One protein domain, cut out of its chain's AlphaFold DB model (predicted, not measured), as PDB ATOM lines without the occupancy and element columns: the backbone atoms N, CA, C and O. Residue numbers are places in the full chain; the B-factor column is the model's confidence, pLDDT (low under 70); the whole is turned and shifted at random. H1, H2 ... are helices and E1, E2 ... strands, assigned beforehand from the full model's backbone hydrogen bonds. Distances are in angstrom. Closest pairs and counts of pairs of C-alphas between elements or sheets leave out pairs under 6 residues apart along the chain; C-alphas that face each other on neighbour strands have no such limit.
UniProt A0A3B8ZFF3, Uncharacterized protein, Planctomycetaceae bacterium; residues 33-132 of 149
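This is residues 33 to 132 of the 149 residues of an uncharacterized protein of Planctomycetaceae bacterium (UniProt A0A3B8ZFF3). Two strongly twisted four-stranded sheets are partly face to face with their strands crossed, and two strand pairs in sequence, E1 with E2 and E7 with E8, turn sharply from one sheet into the other. In the sheet E4 E3 E2 E8 the long strands E3 and E4 bend, and one short helix, H1, packs on this sheet mainly at E4, away from the other sheet. The printed part has 100 residues with eight named strands and one named helix, in the order E1 E2 E3 E4 E5 E6 E7 E8 H1, and the class is mostly strand. Both sheets are mixed, with the orders E4 E3 E2 E8 and E1 E7 E6 E5. The whole is compact, with a radius of gyration of the C-alphas of 14.0 A and spans of 38 by 37 by 29 A.

E3, residues 52 to 63, is the longest strand by residues and measures 31.2 A from C-alpha 52 at (-17.450, -32.637, -38.728) to C-alpha 63 at (-33.537, -6.346, -43.444). In the same sheet are E4, residues 68 to 77, 25.0 A long, E2, residues 39 to 46, 21.9 A, and E8, residues 114 to 119, 16.1 A. The other sheet has E6, residues 93 to 99, 20.0 A long, E7, residues 106 to 111, 17.1 A, E1, residues 33 to 36, 10.4 A, and E5, residues 86 to 88, 6.3 A. E1 begins at C-alpha 33, (-20.917, -11.886, -62.136). H1, residues 123 to 128, measures 8.6 A and ends at C-alpha 128, (-35.638, -20.646, -43.624).

E2 E3 E4 is a meander, each strand the antiparallel neighbour of the one before. In the hairpin of E2 and E3 the directions stand at 152 degrees, and N 43 and O 56 are 2.8 A apart, within hydrogen-bond range. E3 and E4 form a hairpin at 146 degrees, with N 70 and O 61 at 2.8 A. E3 bends by 51 degrees at residue 55, and E4 by 62 degrees at residue 72. E8 is an edge strand, parallel to E2 at 19 degrees, with N 44 and O 117 at 2.8 A. H1 is on this sheet; its closest C-alphas to E4 are those of Asn 127 and Val 71, 6.4 A apart. Its O i to N i+4 pairs are all within hydrogen-bond range. The two sheets form a sandwich, two sheets face to face: the facing parts are 10.5 A centre to centre, and the strands of the one stand at 59 degrees to those of the other. E1 runs on into E2 at 92 degrees, and E7 into E8 at 93 degrees. The closest C-alphas of E2 and E7 are those of Leu 39 and Ser 111, 5.7 A apart. In the other sheet E5 E6 E7 is a second meander: the hairpin of E6 and E7 has N 94 and O 111 at 2.8 A, and that of E5 and E6 has N 88 and O 93 at 2.8 A. E1 is parallel to E7 at 11 degrees, with N 33 and O 106 at 2.8 A. H1 is not on this sheet.

The two C-alphas farthest apart are those of Leu 49 and Ala 90, at 40.5 A, while those of Val 33 and Asp 132, the first and last printed, are 24.5 A apart. The printed part has no cut. No link is long; E4 to E5, with 8 residues, and E6 to E7, with 6, are short, and the others are tight. The mean pLDDT of the printed part is 92.8, and no printed residue is under 70.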
ATOM      1  N   VAL A  33     -19.856 -12.456 -62.961       89.00
ATOM      2  CA  VAL A  33     -20.917 -11.886 -62.136       89.00
ATOM      3  C   VAL A  33     -20.322 -11.469 -60.796       89.00
ATOM      4  O   VAL A  33     -19.868 -12.311 -60.021       89.00
ATOM      5  N   VAL A  34     -20.323 -10.164 -60.521       91.69
ATOM      6  CA  VAL A  34     -19.835  -9.591 -59.259       91.69
ATOM      7  C   VAL A  34     -21.013  -9.056 -58.456       91.69
ATOM      8  O   VAL A  34     -21.810  -8.282 -58.979       91.69
ATOM      9  N   GLN A  35     -21.117  -9.450 -57.191       92.56
ATOM     10  CA  GLN A  35     -22.185  -9.030 -56.283       92.56
ATOM     11  C   GLN A  35     -21.614  -8.655 -54.910       92.56
ATOM     12  O   GLN A  35     -20.474  -8.990 -54.576       92.56
ATOM     13  N   LYS A  36     -22.405  -7.933 -54.117       94.94
ATOM     14  CA  LYS A  36     -22.082  -7.539 -52.743       94.94
ATOM     15  C   LYS A  36     -23.190  -7.998 -51.810       94.94
ATOM     16  O   LYS A  36     -24.345  -7.987 -52.213       94.94
ATOM     17  N   VAL A  37     -22.814  -8.364 -50.592       96.06
ATOM     18  CA  VAL A  37     -23.729  -8.712 -49.501       96.06
ATOM     19  C   VAL A  37     -23.256  -8.069 -48.205       96.06
ATOM     20  O   VAL A  37     -22.076  -7.728 -48.062       96.06
ATOM     21  N   ASP A  38     -24.158  -7.928 -47.242       97.19
ATOM     22  CA  ASP A  38     -23.841  -7.247 -45.989       97.19
ATOM     23  C   ASP A  38     -22.966  -8.094 -45.067       97.19
ATOM     24  O   ASP A  38     -22.152  -7.533 -44.337       97.19
ATOM     25  N   LEU A  39     -23.093  -9.424 -45.118       98.00
ATOM     26  CA  LEU A  39     -22.292 -10.349 -44.315       98.00
ATOM     27  C   LEU A  39     -22.045 -11.673 -45.050       98.00
ATOM     28  O   LEU A  39     -22.963 -12.269 -45.618       98.00
ATOM     29  N   ILE A  40     -20.800 -12.146 -44.980       98.25
ATOM     30  CA  ILE A  40     -20.398 -13.509 -45.346       98.25
ATOM     31  C   ILE A  40     -20.143 -14.309 -44.063       98.25
ATOM     32  O   ILE A  40     -19.426 -13.855 -43.174       98.25
ATOM     33  N   GLU A  41     -20.689 -15.515 -43.977       98.25
ATOM     34  CA  GLU A  41     -20.384 -16.471 -42.913       98.25
ATOM     35  C   GLU A  41     -19.757 -17.734 -43.485       98.25
ATOM     36  O   GLU A  41     -20.312 -18.315 -44.415       98.25
ATOM     37  N   LEU A  42     -18.650 -18.178 -42.893       97.88
ATOM     38  CA  LEU A  42     -18.180 -19.554 -43.005       97.88
ATOM     39  C   LEU A  42     -18.703 -20.338 -41.799       97.88
ATOM     40  O   LEU A  42     -18.398 -20.000 -40.659       97.88
ATOM     41  N   ASN A  43     -19.515 -21.358 -42.047       98.19
ATOM     42  CA  ASN A  43     -20.087 -22.196 -41.004       98.19
ATOM     43  C   ASN A  43     -19.563 -23.628 -41.120       98.19
ATOM     44  O   ASN A  43     -19.669 -24.246 -42.180       98.19
ATOM     45  N   HIS A  44     -19.056 -24.139 -40.005       97.38
ATOM     46  CA  HIS A  44     -18.603 -25.508 -39.820       97.38
ATOM     47  C   HIS A  44     -19.666 -26.273 -39.027       97.38
ATOM     48  O   HIS A  44     -19.854 -26.034 -37.830       97.38
ATOM     49  N   CYS A  45     -20.381 -27.181 -39.689       97.25
ATOM     50  CA  CYS A  45     -21.416 -27.985 -39.051       97.25
ATOM     51  C   CYS A  45     -20.818 -29.258 -38.448       97.25
ATOM     52  O   CYS A  45     -20.087 -29.990 -39.118       97.25
ATOM     53  N   TYR A  46     -21.199 -29.555 -37.209       97.62
ATOM     54  CA  TYR A  46     -20.848 -30.774 -36.484       97.62
ATOM     55  C   TYR A  46     -22.112 -31.520 -36.061       97.62
ATOM     56  O   TYR A  46     -23.177 -30.919 -35.951       97.62
ATOM     57  N   ASP A  47     -22.013 -32.824 -35.832       96.19
ATOM     58  CA  ASP A  47     -23.103 -33.585 -35.221       96.19
ATOM     59  C   ASP A  47     -23.044 -33.548 -33.685       96.19
ATOM     60  O   ASP A  47     -22.132 -32.974 -33.085       96.19
ATOM     61  N   ASP A  48     -24.012 -34.200 -33.038       95.56
ATOM     62  CA  ASP A  48     -24.111 -34.278 -31.574       95.56
ATOM     63  C   ASP A  48     -22.931 -35.020 -30.915       95.56
ATOM     64  O   ASP A  48     -22.744 -34.940 -29.702       95.56
ATOM     65  N   LEU A  49     -22.121 -35.738 -31.702       96.75
ATOM     66  CA  LEU A  49     -20.904 -36.418 -31.254       96.75
ATOM     67  C   LEU A  49     -19.640 -35.577 -31.506       96.75
ATOM     68  O   LEU A  49     -18.533 -36.047 -31.243       96.75
ATOM     69  N   GLY A  50     -19.782 -34.353 -32.025       95.38
ATOM     70  CA  GLY A  50     -18.668 -33.466 -32.353       95.38
ATOM     71  C   GLY A  50     -17.914 -33.856 -33.625       95.38
ATOM     72  O   GLY A  50     -16.778 -33.421 -33.816       95.38
ATOM     73  N   ARG A  51     -18.501 -34.675 -34.508       96.94
ATOM     74  CA  ARG A  51     -17.893 -35.037 -35.797       96.94
ATOM     75  C   ARG A  51     -18.242 -33.993 -36.847       96.94
ATOM     76  O   ARG A  51     -19.402 -33.601 -36.972       96.94
ATOM     77  N   HIS A  52     -17.244 -33.564 -37.616       96.38
ATOM     78  CA  HIS A  52     -17.450 -32.637 -38.728       96.38
ATOM     79  C   HIS A  52     -18.380 -33.258 -39.775       96.38
ATOM     80  O   HIS A  52     -18.182 -34.400 -40.191       96.38
ATOM     81  N   CYS A  53     -19.413 -32.514 -40.160       95.38
ATOM     82  CA  CYS A  53     -20.414 -32.936 -41.133       95.38
ATOM     83  C   CYS A  53     -20.186 -32.268 -42.488       95.38
ATOM     84  O   CYS A  53     -20.124 -32.946 -43.511       95.38
ATOM     85  N   TYR A  54     -20.111 -30.936 -42.503       95.75
ATOM     86  CA  TYR A  54     -19.895 -30.143 -43.711       95.75
ATOM     87  C   TYR A  54     -19.487 -28.717 -43.360       95.75
ATOM     88  O   TYR A  54     -19.802 -28.212 -42.283       95.75
ATOM     89  N   ASP A  55     -18.861 -28.059 -44.330       96.31
ATOM     90  CA  ASP A  55     -18.669 -26.616 -44.329       96.31
ATOM     91  C   ASP A  55     -19.615 -25.968 -45.332       96.31
ATOM     92  O   ASP A  55     -19.868 -26.492 -46.425       96.31
ATOM     93  N   GLN A  56     -20.118 -24.794 -44.981       95.94
ATOM     94  CA  GLN A  56     -20.928 -23.987 -45.874       95.94
ATOM     95  C   GLN A  56     -20.557 -22.516 -45.790       95.94
ATOM     96  O   GLN A  56     -20.144 -22.014 -44.746       95.94
ATOM     97  N   VAL A  57     -20.764 -21.815 -46.900       96.50
ATOM     98  CA  VAL A  57     -20.757 -20.359 -46.921       96.50
ATOM     99  C   VAL A  57     -22.181 -19.861 -47.012       96.50
ATOM    100  O   VAL A  57     -22.943 -20.293 -47.878       96.50
ATOM    101  N   VAL A  58     -22.526 -18.923 -46.139       96.00
ATOM    102  CA  VAL A  58     -23.846 -18.303 -46.085       96.00
ATOM    103  C   VAL A  58     -23.709 -16.807 -46.338       96.00
ATOM    104  O   VAL A  58     -22.829 -16.141 -45.793       96.00
ATOM    105  N   PHE A  59     -24.587 -16.282 -47.185       95.75
ATOM    106  CA  PHE A  59     -24.612 -14.885 -47.589       95.75
ATOM    107  C   PHE A  59     -25.856 -14.211 -47.025       95.75
ATOM    108  O   PHE A  59     -26.972 -14.717 -47.201       95.75
ATOM    109  N   TYR A  60     -25.666 -13.061 -46.383       95.56
ATOM    110  CA  TYR A  60     -26.737 -12.337 -45.715       95.56
ATOM    111  C   TYR A  60     -26.895 -10.906 -46.216       95.56
ATOM    112  O   TYR A  60     -25.910 -10.212 -46.465       95.56
ATOM    113  N   GLU A  61     -28.142 -10.446 -46.222       94.50
ATOM    114  CA  GLU A  61     -28.501  -9.028 -46.297       94.50
ATOM    115  C   GLU A  61     -29.244  -8.602 -45.029       94.50
ATOM    116  O   GLU A  61     -29.971  -9.387 -44.409       94.50
ATOM    117  N   TRP A  62     -29.038  -7.361 -44.609       94.50
ATOM    118  CA  TRP A  62     -29.746  -6.746 -43.501       94.50
ATOM    119  C   TRP A  62     -31.152  -6.339 -43.944       94.50
ATOM    120  O   TRP A  62     -31.320  -5.516 -44.841       94.50
ATOM    121  N   SER A  63     -32.180  -6.862 -43.275       91.25
ATOM    122  CA  SER A  63     -33.537  -6.346 -43.444       91.25
ATOM    123  C   SER A  63     -33.791  -5.210 -42.454       91.25
ATOM    124  O   SER A  63     -33.776  -5.454 -41.241       91.25
ATOM    125  N   PRO A  64     -34.088  -3.988 -42.933       92.44
ATOM    126  CA  PRO A  64     -34.500  -2.898 -42.056       92.44
ATOM    127  C   PRO A  64     -35.870  -3.164 -41.417       92.44
ATOM    128  O   PRO A  64     -36.070  -2.806 -40.256       92.44
ATOM    129  N   ASP A  65     -36.773  -3.848 -42.129       91.06
ATOM    130  CA  ASP A  65     -38.138  -4.134 -41.673       91.06
ATOM    131  C   ASP A  65     -38.151  -5.092 -40.479       91.06
ATOM    132  O   ASP A  65     -38.823  -4.851 -39.476       91.06
ATOM    133  N   TYR A  66     -37.355  -6.163 -40.557       90.38
ATOM    134  CA  TYR A  66     -37.260  -7.176 -39.501       90.38
ATOM    135  C   TYR A  66     -36.093  -6.947 -38.535       90.38
ATOM    136  O   TYR A  66     -35.937  -7.715 -37.584       90.38
ATOM    137  N   ARG A  67     -35.269  -5.916 -38.780       94.50
ATOM    138  CA  ARG A  67     -34.070  -5.556 -38.000       94.50
ATOM    139  C   ARG A  67     -33.151  -6.750 -37.732       94.50
ATOM    140  O   ARG A  67     -32.702  -6.969 -36.606       94.50
ATOM    141  N   ARG A  68     -32.910  -7.558 -38.764       93.69
ATOM    142  CA  ARG A  68     -32.074  -8.762 -38.685       93.69
ATOM    143  C   ARG A  68     -31.484  -9.123 -40.040       93.69
ATOM    144  O   ARG A  68     -32.014  -8.739 -41.082       93.69
ATOM    145  N   TYR A  69     -30.437  -9.936 -40.009       94.44
ATOM    146  CA  TYR A  69     -29.863 -10.536 -41.206       94.44
ATOM    147  C   TYR A  69     -30.731 -11.676 -41.744       94.44
ATOM    148  O   TYR A  69     -31.143 -12.580 -41.008       94.44
ATOM    149  N   HIS A  70     -30.964 -11.651 -43.049       93.81
ATOM    150  CA  HIS A  70     -31.652 -12.693 -43.791       93.81
ATOM    151  C   HIS A  70     -30.704 -13.389 -44.748       93.81
ATOM    152  O   HIS A  70     -29.926 -12.739 -45.440       93.81
ATOM    153  N   VAL A  71     -30.792 -14.718 -44.791       93.56
ATOM    154  CA  VAL A  71     -30.043 -15.509 -45.762       93.56
ATOM    155  C   VAL A  71     -30.619 -15.227 -47.139       93.56
ATOM    156  O   VAL A  71     -31.814 -15.413 -47.366       93.56
ATOM    157  N   VAL A  72     -29.763 -14.795 -48.056       91.56
ATOM    158  CA  VAL A  72     -30.109 -14.522 -49.459       91.56
ATOM    159  C   VAL A  72     -29.544 -15.585 -50.396       91.56
ATOM    160  O   VAL A  72     -30.119 -15.867 -51.446       91.56
ATOM    161  N   ALA A  73     -28.456 -16.238 -49.988       90.50
ATOM    162  CA  ALA A  73     -27.858 -17.364 -50.687       90.50
ATOM    163  C   ALA A  73     -26.968 -18.181 -49.748       90.50
ATOM    164  O   ALA A  73     -26.549 -17.701 -48.696       90.50
ATOM    165  N   TRP A  74     -26.641 -19.400 -50.161       92.62
ATOM    166  CA  TRP A  74     -25.691 -20.260 -49.471       92.62
ATOM    167  C   TRP A  74     -25.097 -21.280 -50.445       92.62
ATOM    168  O   TRP A  74     -25.658 -21.529 -51.517       92.62
ATOM    169  N   CYS A  75     -23.957 -21.864 -50.092       91.00
ATOM    170  CA  CYS A  75     -23.368 -22.973 -50.829       91.00
ATOM    171  C   CYS A  75     -22.544 -23.882 -49.913       91.00
ATOM    172  O   CYS A  75     -21.882 -23.415 -48.989       91.00
ATOM    173  N   LEU A  76     -22.548 -25.187 -50.204       92.62
ATOM    174  CA  LEU A  76     -21.629 -26.133 -49.573       92.62
ATOM    175  C   LEU A  76     -20.210 -25.948 -50.125       92.62
ATOM    176  O   LEU A  76     -20.009 -25.730 -51.334       92.62
ATOM    177  N   ILE A  77     -19.229 -26.079 -49.234       92.62
ATOM    178  CA  ILE A  77     -17.821 -26.182 -49.600       92.62
ATOM    179  C   ILE A  77     -17.505 -27.664 -49.792       92.62
ATOM    180  O   ILE A  77     -17.377 -28.434 -48.848       92.62
ATOM    181  N   GLU A  78     -17.403 -28.064 -51.054       87.19
ATOM    182  CA  GLU A  78     -16.877 -29.375 -51.419       87.19
ATOM    183  C   GLU A  78     -15.353 -29.395 -51.243       87.19
ATOM    184  O   GLU A  78     -14.681 -28.380 -51.448       87.19
ATOM    185  N   ASN A  79     -14.794 -30.566 -50.937       78.19
ATOM    186  CA  ASN A  79     -13.346 -30.754 -50.878       78.19
ATOM    187  C   ASN A  79     -12.681 -30.299 -52.187       78.19
ATOM    188  O   ASN A  79     -13.042 -30.753 -53.273       78.19
ATOM    189  N   GLY A  80     -11.707 -29.391 -52.080       70.06
ATOM    190  CA  GLY A  80     -11.007 -28.813 -53.233       70.06
ATOM    191  C   GLY A  80     -11.767 -27.701 -53.971       70.06
ATOM    192  O   GLY A  80     -11.307 -27.249 -55.018       70.06
ATOM    193  N   SER A  81     -12.912 -27.241 -53.456       75.06
ATOM    194  CA  SER A  81     -13.656 -26.105 -54.014       75.06
ATOM    195  C   SER A  81     -13.039 -24.759 -53.621       75.06
ATOM    196  O   SER A  81     -12.591 -24.567 -52.497       75.06
ATOM    197  N   SER A  82     -13.084 -23.783 -54.532       78.81
ATOM    198  CA  SER A  82     -12.604 -22.409 -54.313       78.81
ATOM    199  C   SER A  82     -13.578 -21.510 -53.538       78.81
ATOM    200  O   SER A  82     -13.322 -20.317 -53.383       78.81
ATOM    201  N   ARG A  83     -14.686 -22.069 -53.033       88.94
ATOM    202  CA  ARG A  83     -15.772 -21.323 -52.374       88.94
ATOM    203  C   ARG A  83     -15.438 -20.808 -50.968       88.94
ATOM    204  O   ARG A  83     -16.299 -20.197 -50.351       88.94
ATOM    205  N   THR A  84     -14.229 -21.008 -50.458       93.81
ATOM    206  CA  THR A  84     -13.830 -20.498 -49.139       93.81
ATOM    207  C   THR A  84     -13.687 -18.967 -49.153       93.81
ATOM    208  O   THR A  84     -13.087 -18.427 -50.088       93.81
ATOM    209  N   PRO A  85     -14.198 -18.240 -48.140       96.06
ATOM    210  CA  PRO A  85     -13.983 -16.800 -48.024       96.06
ATOM    211  C   PRO A  85     -12.498 -16.459 -47.865       96.06
ATOM    212  O   PRO A  85     -11.795 -17.036 -47.042       96.06
ATOM    213  N   ILE A  86     -12.020 -15.484 -48.638       96.19
ATOM    214  CA  ILE A  86     -10.637 -14.999 -48.587       96.19
ATOM    215  C   ILE A  86     -10.655 -13.500 -48.304       96.19
ATOM    216  O   ILE A  86     -11.426 -12.760 -48.912       96.19
ATOM    217  N   LEU A  87      -9.782 -13.034 -47.411       97.69
ATOM    218  CA  LEU A  87      -9.574 -11.606 -47.191       97.69
ATOM    219  C   LEU A  87      -8.739 -11.006 -48.332       97.69
ATOM    220  O   LEU A  87      -7.544 -11.283 -48.460       97.69
ATOM    221  N   ASP A  88      -9.343 -10.119 -49.118       97.69
ATOM    222  CA  ASP A  88      -8.615  -9.233 -50.020       97.69
ATOM    223  C   ASP A  88      -8.014  -8.077 -49.211       97.69
ATOM    224  O   ASP A  88      -8.717  -7.184 -48.727       97.69
ATOM    225  N   ARG A  89      -6.688  -8.095 -49.052       96.81
ATOM    226  CA  ARG A  89      -5.967  -7.105 -48.239       96.81
ATOM    227  C   ARG A  89      -5.994  -5.698 -48.833       96.81
ATOM    228  O   ARG A  89      -5.949  -4.737 -48.070       96.81
ATOM    229  N   ALA A  90      -6.068  -5.567 -50.157       96.69
ATOM    230  CA  ALA A  90      -6.072  -4.264 -50.817       96.69
ATOM    231  C   ALA A  90      -7.412  -3.550 -50.602       96.69
ATOM    232  O   ALA A  90      -7.443  -2.364 -50.283       96.69
ATOM    233  N   LYS A  91      -8.519  -4.290 -50.719       95.50
ATOM    234  CA  LYS A  91      -9.876  -3.763 -50.510       95.50
ATOM    235  C   LYS A  91     -10.328  -3.800 -49.053       95.50
ATOM    236  O   LYS A  91     -11.317  -3.152 -48.730       95.50
ATOM    237  N   LYS A  92      -9.622  -4.539 -48.189       97.38
ATOM    238  CA  LYS A  92     -10.024  -4.832 -46.801       97.38
ATOM    239  C   LYS A  92     -11.433  -5.438 -46.736       97.38
ATOM    240  O   LYS A  92     -12.251  -5.051 -45.907       97.38
ATOM    241  N   GLN A  93     -11.723  -6.355 -47.655       98.19
ATOM    242  CA  GLN A  93     -13.023  -7.013 -47.789       98.19
ATOM    243  C   GLN A  93     -12.839  -8.511 -47.991       98.19
ATOM    244  O   GLN A  93     -11.853  -8.949 -48.583       98.19
ATOM    245  N   TYR A  94     -13.807  -9.288 -47.528       98.25
ATOM    246  CA  TYR A  94     -13.878 -10.717 -47.780       98.25
ATOM    247  C   TYR A  94     -14.538 -10.981 -49.122       98.25
ATOM    248  O   TYR A  94     -15.459 -10.271 -49.538       98.25
ATOM    249  N   VAL A  95     -14.054 -12.013 -49.800       97.00
ATOM    250  CA  VAL A  95     -14.541 -12.402 -51.113       97.00
ATOM    251  C   VAL A  95     -14.623 -13.908 -51.252       97.00
ATOM    252  O   VAL A  95     -13.724 -14.636 -50.836       97.00
ATOM    253  N   VAL A  96     -15.703 -14.357 -51.878       95.50
ATOM    254  CA  VAL A  96     -15.944 -15.754 -52.231       95.50
ATOM    255  C   VAL A  96     -16.032 -15.847 -53.744       95.50
ATOM    256  O   VAL A  96     -16.759 -15.075 -54.373       95.50
ATOM    257  N   ARG A  97     -15.273 -16.775 -54.335       93.44
ATOM    258  CA  ARG A  97     -15.196 -16.957 -55.787       93.44
ATOM    259  C   ARG A  97     -15.493 -18.389 -56.170       93.44
ATOM    260  O   ARG A  97     -15.028 -19.310 -55.518       93.44
ATOM    261  N   TRP A  98     -16.215 -18.580 -57.263       90.75
ATOM    262  CA  TRP A  98     -16.329 -19.893 -57.888       90.75
ATOM    263  C   TRP A  98     -16.695 -19.762 -59.360       90.75
ATOM    264  O   TRP A  98     -17.033 -18.681 -59.839       90.75
ATOM    265  N   GLN A  99     -16.620 -20.875 -60.077       88.44
ATOM    266  CA  GLN A  99     -17.146 -20.982 -61.428       88.44
ATOM    267  C   GLN A  99     -18.392 -21.863 -61.398       88.44
ATOM    268  O   GLN A  99     -18.373 -22.959 -60.831       88.44
ATOM    269  N   ASP A 100     -19.493 -21.378 -61.964       82.62
ATOM    270  CA  ASP A 100     -20.687 -22.194 -62.163       82.62
ATOM    271  C   ASP A 100     -20.355 -23.285 -63.188       82.62
ATOM    272  O   ASP A 100     -20.054 -22.976 -64.339       82.62
ATOM    273  N   ARG A 101     -20.416 -24.562 -62.787       80.19
ATOM    274  CA  ARG A 101     -20.053 -25.684 -63.672       80.19
ATOM    275  C   ARG A 101     -20.931 -25.759 -64.924       80.19
ATOM    276  O   ARG A 101     -20.426 -26.075 -65.991       80.19
ATOM    277  N   GLU A 102     -22.218 -25.451 -64.794       80.31
ATOM    278  CA  GLU A 102     -23.175 -25.514 -65.908       80.31
ATOM    279  C   GLU A 102     -23.040 -24.333 -66.872       80.31
ATOM    280  O   GLU A 102     -23.036 -24.515 -68.084       80.31
ATOM    281  N   SER A 103     -22.936 -23.109 -66.344       80.38
ATOM    282  CA  SER A 103     -22.934 -21.896 -67.172       80.38
ATOM    283  C   SER A 103     -21.531 -21.445 -67.591       80.38
ATOM    284  O   SER A 103     -21.400 -20.579 -68.455       80.38
ATOM    285  N   GLY A 104     -20.479 -21.978 -66.958       83.69
ATOM    286  CA  GLY A 104     -19.091 -21.543 -67.124       83.69
ATOM    287  C   GLY A 104     -18.790 -20.152 -66.551       83.69
ATOM    288  O   GLY A 104     -17.644 -19.700 -66.625       83.69
ATOM    289  N   ARG A 105     -19.786 -19.464 -65.972       85.12
ATOM    290  CA  ARG A 105     -19.656 -18.097 -65.449       85.12
ATOM    291  C   ARG A 105     -18.786 -18.059 -64.204       85.12
ATOM    292  O   ARG A 105     -18.928 -18.897 -63.314       85.12
ATOM    293  N   SER A 106     -17.932 -17.044 -64.111       89.50
ATOM    294  CA  SER A 106     -17.193 -16.758 -62.882       89.50
ATOM    295  C   SER A 106     -18.062 -15.913 -61.959       89.50
ATOM    296  O   SER A 106     -18.635 -14.912 -62.382       89.50
ATOM    297  N   ARG A 107     -18.175 -16.302 -60.695       89.50
ATOM    298  CA  ARG A 107     -18.924 -15.572 -59.679       89.50
ATOM    299  C   ARG A 107     -18.007 -15.069 -58.597       89.50
ATOM    300  O   ARG A 107     -17.060 -15.743 -58.198       89.50
ATOM    301  N   GLU A 108     -18.330 -13.879 -58.118       93.62
ATOM    302  CA  GLU A 108     -17.588 -13.218 -57.069       93.62
ATOM    303  C   GLU A 108     -18.531 -12.444 -56.153       93.62
ATOM    304  O   GLU A 108     -19.183 -11.495 -56.586       93.62
ATOM    305  N   ILE A 109     -18.590 -12.848 -54.887       95.00
ATOM    306  CA  ILE A 109     -19.404 -12.187 -53.866       95.00
ATOM    307  C   ILE A 109     -18.486 -11.533 -52.846       95.00
ATOM    308  O   ILE A 109     -17.594 -12.184 -52.307       95.00
ATOM    309  N   TRP A 110     -18.726 -10.252 -52.580       97.38
ATOM    310  CA  TRP A 110     -17.944  -9.423 -51.670       97.38
ATOM    311  C   TRP A 110     -18.730  -9.036 -50.422       97.38
ATOM    312  O   TRP A 110     -19.919  -8.736 -50.506       97.38
ATOM    313  N   SER A 111     -18.036  -8.918 -49.293       98.19
ATOM    314  CA  SER A 111     -18.559  -8.246 -48.104       98.19
ATOM    315  C   SER A 111     -17.445  -7.611 -47.278       98.19
ATOM    316  O   SER A 111     -16.318  -8.101 -47.239       98.19
ATOM    317  N   SER A 112     -17.753  -6.507 -46.601       97.69
ATOM    318  CA  SER A 112     -16.880  -5.952 -45.562       97.69
ATOM    319  C   SER A 112     -16.983  -6.703 -44.237       97.69
ATOM    320  O   SER A 112     -16.066  -6.591 -43.429       97.69
ATOM    321  N   LEU A 113     -18.071  -7.443 -44.001       98.31
ATOM    322  CA  LEU A 113     -18.269  -8.197 -42.768       98.31
ATOM    323  C   LEU A 113     -18.095  -9.692 -43.019       98.31
ATOM    324  O   LEU A 113     -18.590 -10.252 -44.000       98.31
ATOM    325  N   TYR A 114     -17.407 -10.329 -42.081       98.44
ATOM    326  CA  TYR A 114     -17.169 -11.760 -42.064       98.44
ATOM    327  C   TYR A 114     -17.383 -12.305 -40.661       98.44
ATOM    328  O   TYR A 114     -17.013 -11.658 -39.677       98.44
ATOM    329  N   ARG A 115     -17.947 -13.508 -40.580       98.06
ATOM    330  CA  ARG A 115     -17.936 -14.309 -39.360       98.06
ATOM    331  C   ARG A 115     -17.637 -15.765 -39.671       98.06
ATOM    332  O   ARG A 115     -17.950 -16.254 -40.752       98.06
ATOM    333  N   GLU A 116     -17.085 -16.443 -38.684       98.25
ATOM    334  CA  GLU A 116     -16.813 -17.873 -38.730       98.25
ATOM    335  C   GLU A 116     -17.501 -18.528 -37.540       98.25
ATOM    336  O   GLU A 116     -17.448 -17.996 -36.425       98.25
ATOM    337  N   THR A 117     -18.218 -19.619 -37.781       98.12
ATOM    338  CA  THR A 117     -19.057 -20.262 -36.769       98.12
ATOM    339  C   THR A 117     -18.871 -21.774 -36.775       98.12
ATOM    340  O   THR A 117     -18.703 -22.395 -37.819       98.12
ATOM    341  N   TRP A 118     -18.956 -22.373 -35.588       97.88
ATOM    342  CA  TRP A 118     -18.997 -23.818 -35.379       97.88
ATOM    343  C   TRP A 118     -20.327 -24.131 -34.710       97.88
ATOM    344  O   TRP A 118     -20.615 -23.600 -33.635       97.88
ATOM    345  N   SER A 119     -21.169 -24.931 -35.357       96.62
ATOM    346  CA  SER A 119     -22.528 -25.180 -34.877       96.62
ATOM    347  C   SER A 119     -22.945 -26.631 -35.058       96.62
ATOM    348  O   SER A 119     -22.460 -27.333 -35.939       96.62
ATOM    349  N   THR A 120     -23.895 -27.071 -34.234       96.38
ATOM    350  CA  THR A 120     -24.616 -28.339 -34.436       96.38
ATOM    351  C   THR A 120     -25.873 -28.171 -35.289       96.38
ATOM    352  O   THR A 120     -26.499 -29.139 -35.712       96.38
ATOM    353  N   SER A 121     -26.264 -26.923 -35.559       93.56
ATOM    354  CA  SER A 121     -27.437 -26.578 -36.356       93.56
ATOM    355  C   SER A 121     -27.056 -25.773 -37.589       93.56
ATOM    356  O   SER A 121     -26.228 -24.867 -37.502       93.56
ATOM    357  N   ASP A 122     -27.756 -26.029 -38.688       93.31
ATOM    358  CA  ASP A 122     -27.601 -25.309 -39.948       93.31
ATOM    359  C   ASP A 122     -28.224 -23.890 -39.878       93.31
ATOM    360  O   ASP A 122     -29.458 -23.774 -39.782       93.31
ATOM    361  N   PRO A 123     -27.424 -22.800 -39.927       93.69
ATOM    362  CA  PRO A 123     -27.934 -21.428 -39.939       93.69
ATOM    363  C   PRO A 123     -28.868 -21.119 -41.119       93.69
ATOM    364  O   PRO A 123     -29.806 -20.335 -40.948       93.69
ATOM    365  N   GLU A 124     -28.684 -21.748 -42.285       92.75
ATOM    366  CA  GLU A 124     -29.590 -21.590 -43.431       92.75
ATOM    367  C   GLU A 124     -30.979 -22.113 -43.081       92.75
ATOM    368  O   GLU A 124     -31.970 -21.383 -43.209       92.75
ATOM    369  N   ARG A 125     -31.054 -23.343 -42.558       90.56
ATOM    370  CA  ARG A 125     -32.332 -23.970 -42.186       90.56
ATOM    371  C   ARG A 125     -33.005 -23.227 -41.051       90.56
ATOM    372  O   ARG A 125     -34.231 -23.120 -41.032       90.56
ATOM    373  N   ALA A 126     -32.225 -22.706 -40.105       91.25
ATOM    374  CA  ALA A 126     -32.750 -21.841 -39.059       91.25
ATOM    375  C   ALA A 126     -33.364 -20.563 -39.659       91.25
ATOM    376  O   ALA A 126     -34.487 -20.206 -39.304       91.25
ATOM    377  N   ASN A 127     -32.691 -19.918 -40.619       91.38
ATOM    378  CA  ASN A 127     -33.211 -18.725 -41.290       91.38
ATOM    379  C   ASN A 127     -34.427 -19.024 -42.181       91.38
ATOM    380  O   ASN A 127     -35.340 -18.206 -42.258       91.38
ATOM    381  N   LYS A 128     -34.499 -20.210 -42.797       88.75
ATOM    382  CA  LYS A 128     -35.638 -20.646 -43.624       88.75
ATOM    383  C   LYS A 128     -36.958 -20.705 -42.850       88.75
ATOM    384  O   LYS A 128     -38.012 -20.472 -43.432       88.75
ATOM    385  N   LYS A 129     -36.907 -20.918 -41.530       88.81
ATOM    386  CA  LYS A 129     -38.079 -20.812 -40.640       88.81
ATOM    387  C   LYS A 129     -38.588 -19.371 -40.484       88.81
ATOM    388  O   LYS A 129     -39.730 -19.176 -40.085       88.81
ATOM    389  N   LEU A 130     -37.747 -18.374 -40.768       86.50
ATOM    390  CA  LEU A 130     -38.053 -16.944 -40.657       86.50
ATOM    391  C   LEU A 130     -38.426 -16.318 -42.005       86.50
ATOM    392  O   LEU A 130     -39.276 -15.434 -42.049       86.50
ATOM    393  N   MET A 131     -37.762 -16.743 -43.081       81.56
ATOM    394  CA  MET A 131     -38.014 -16.283 -44.442       81.56
ATOM    395  C   MET A 131     -37.822 -17.433 -45.426       81.56
ATOM    396  O   MET A 131     -36.707 -17.929 -45.626       81.56
ATOM    397  N   ASP A 132     -38.935 -17.832 -46.040       80.50
ATOM    398  CA  ASP A 132     -38.957 -18.876 -47.056       80.50
ATOM    399  C   ASP A 132     -38.121 -18.455 -48.274       80.50
ATOM    400  O   ASP A 132     -38.045 -17.286 -48.658       80.50
TER     401      ASP A 132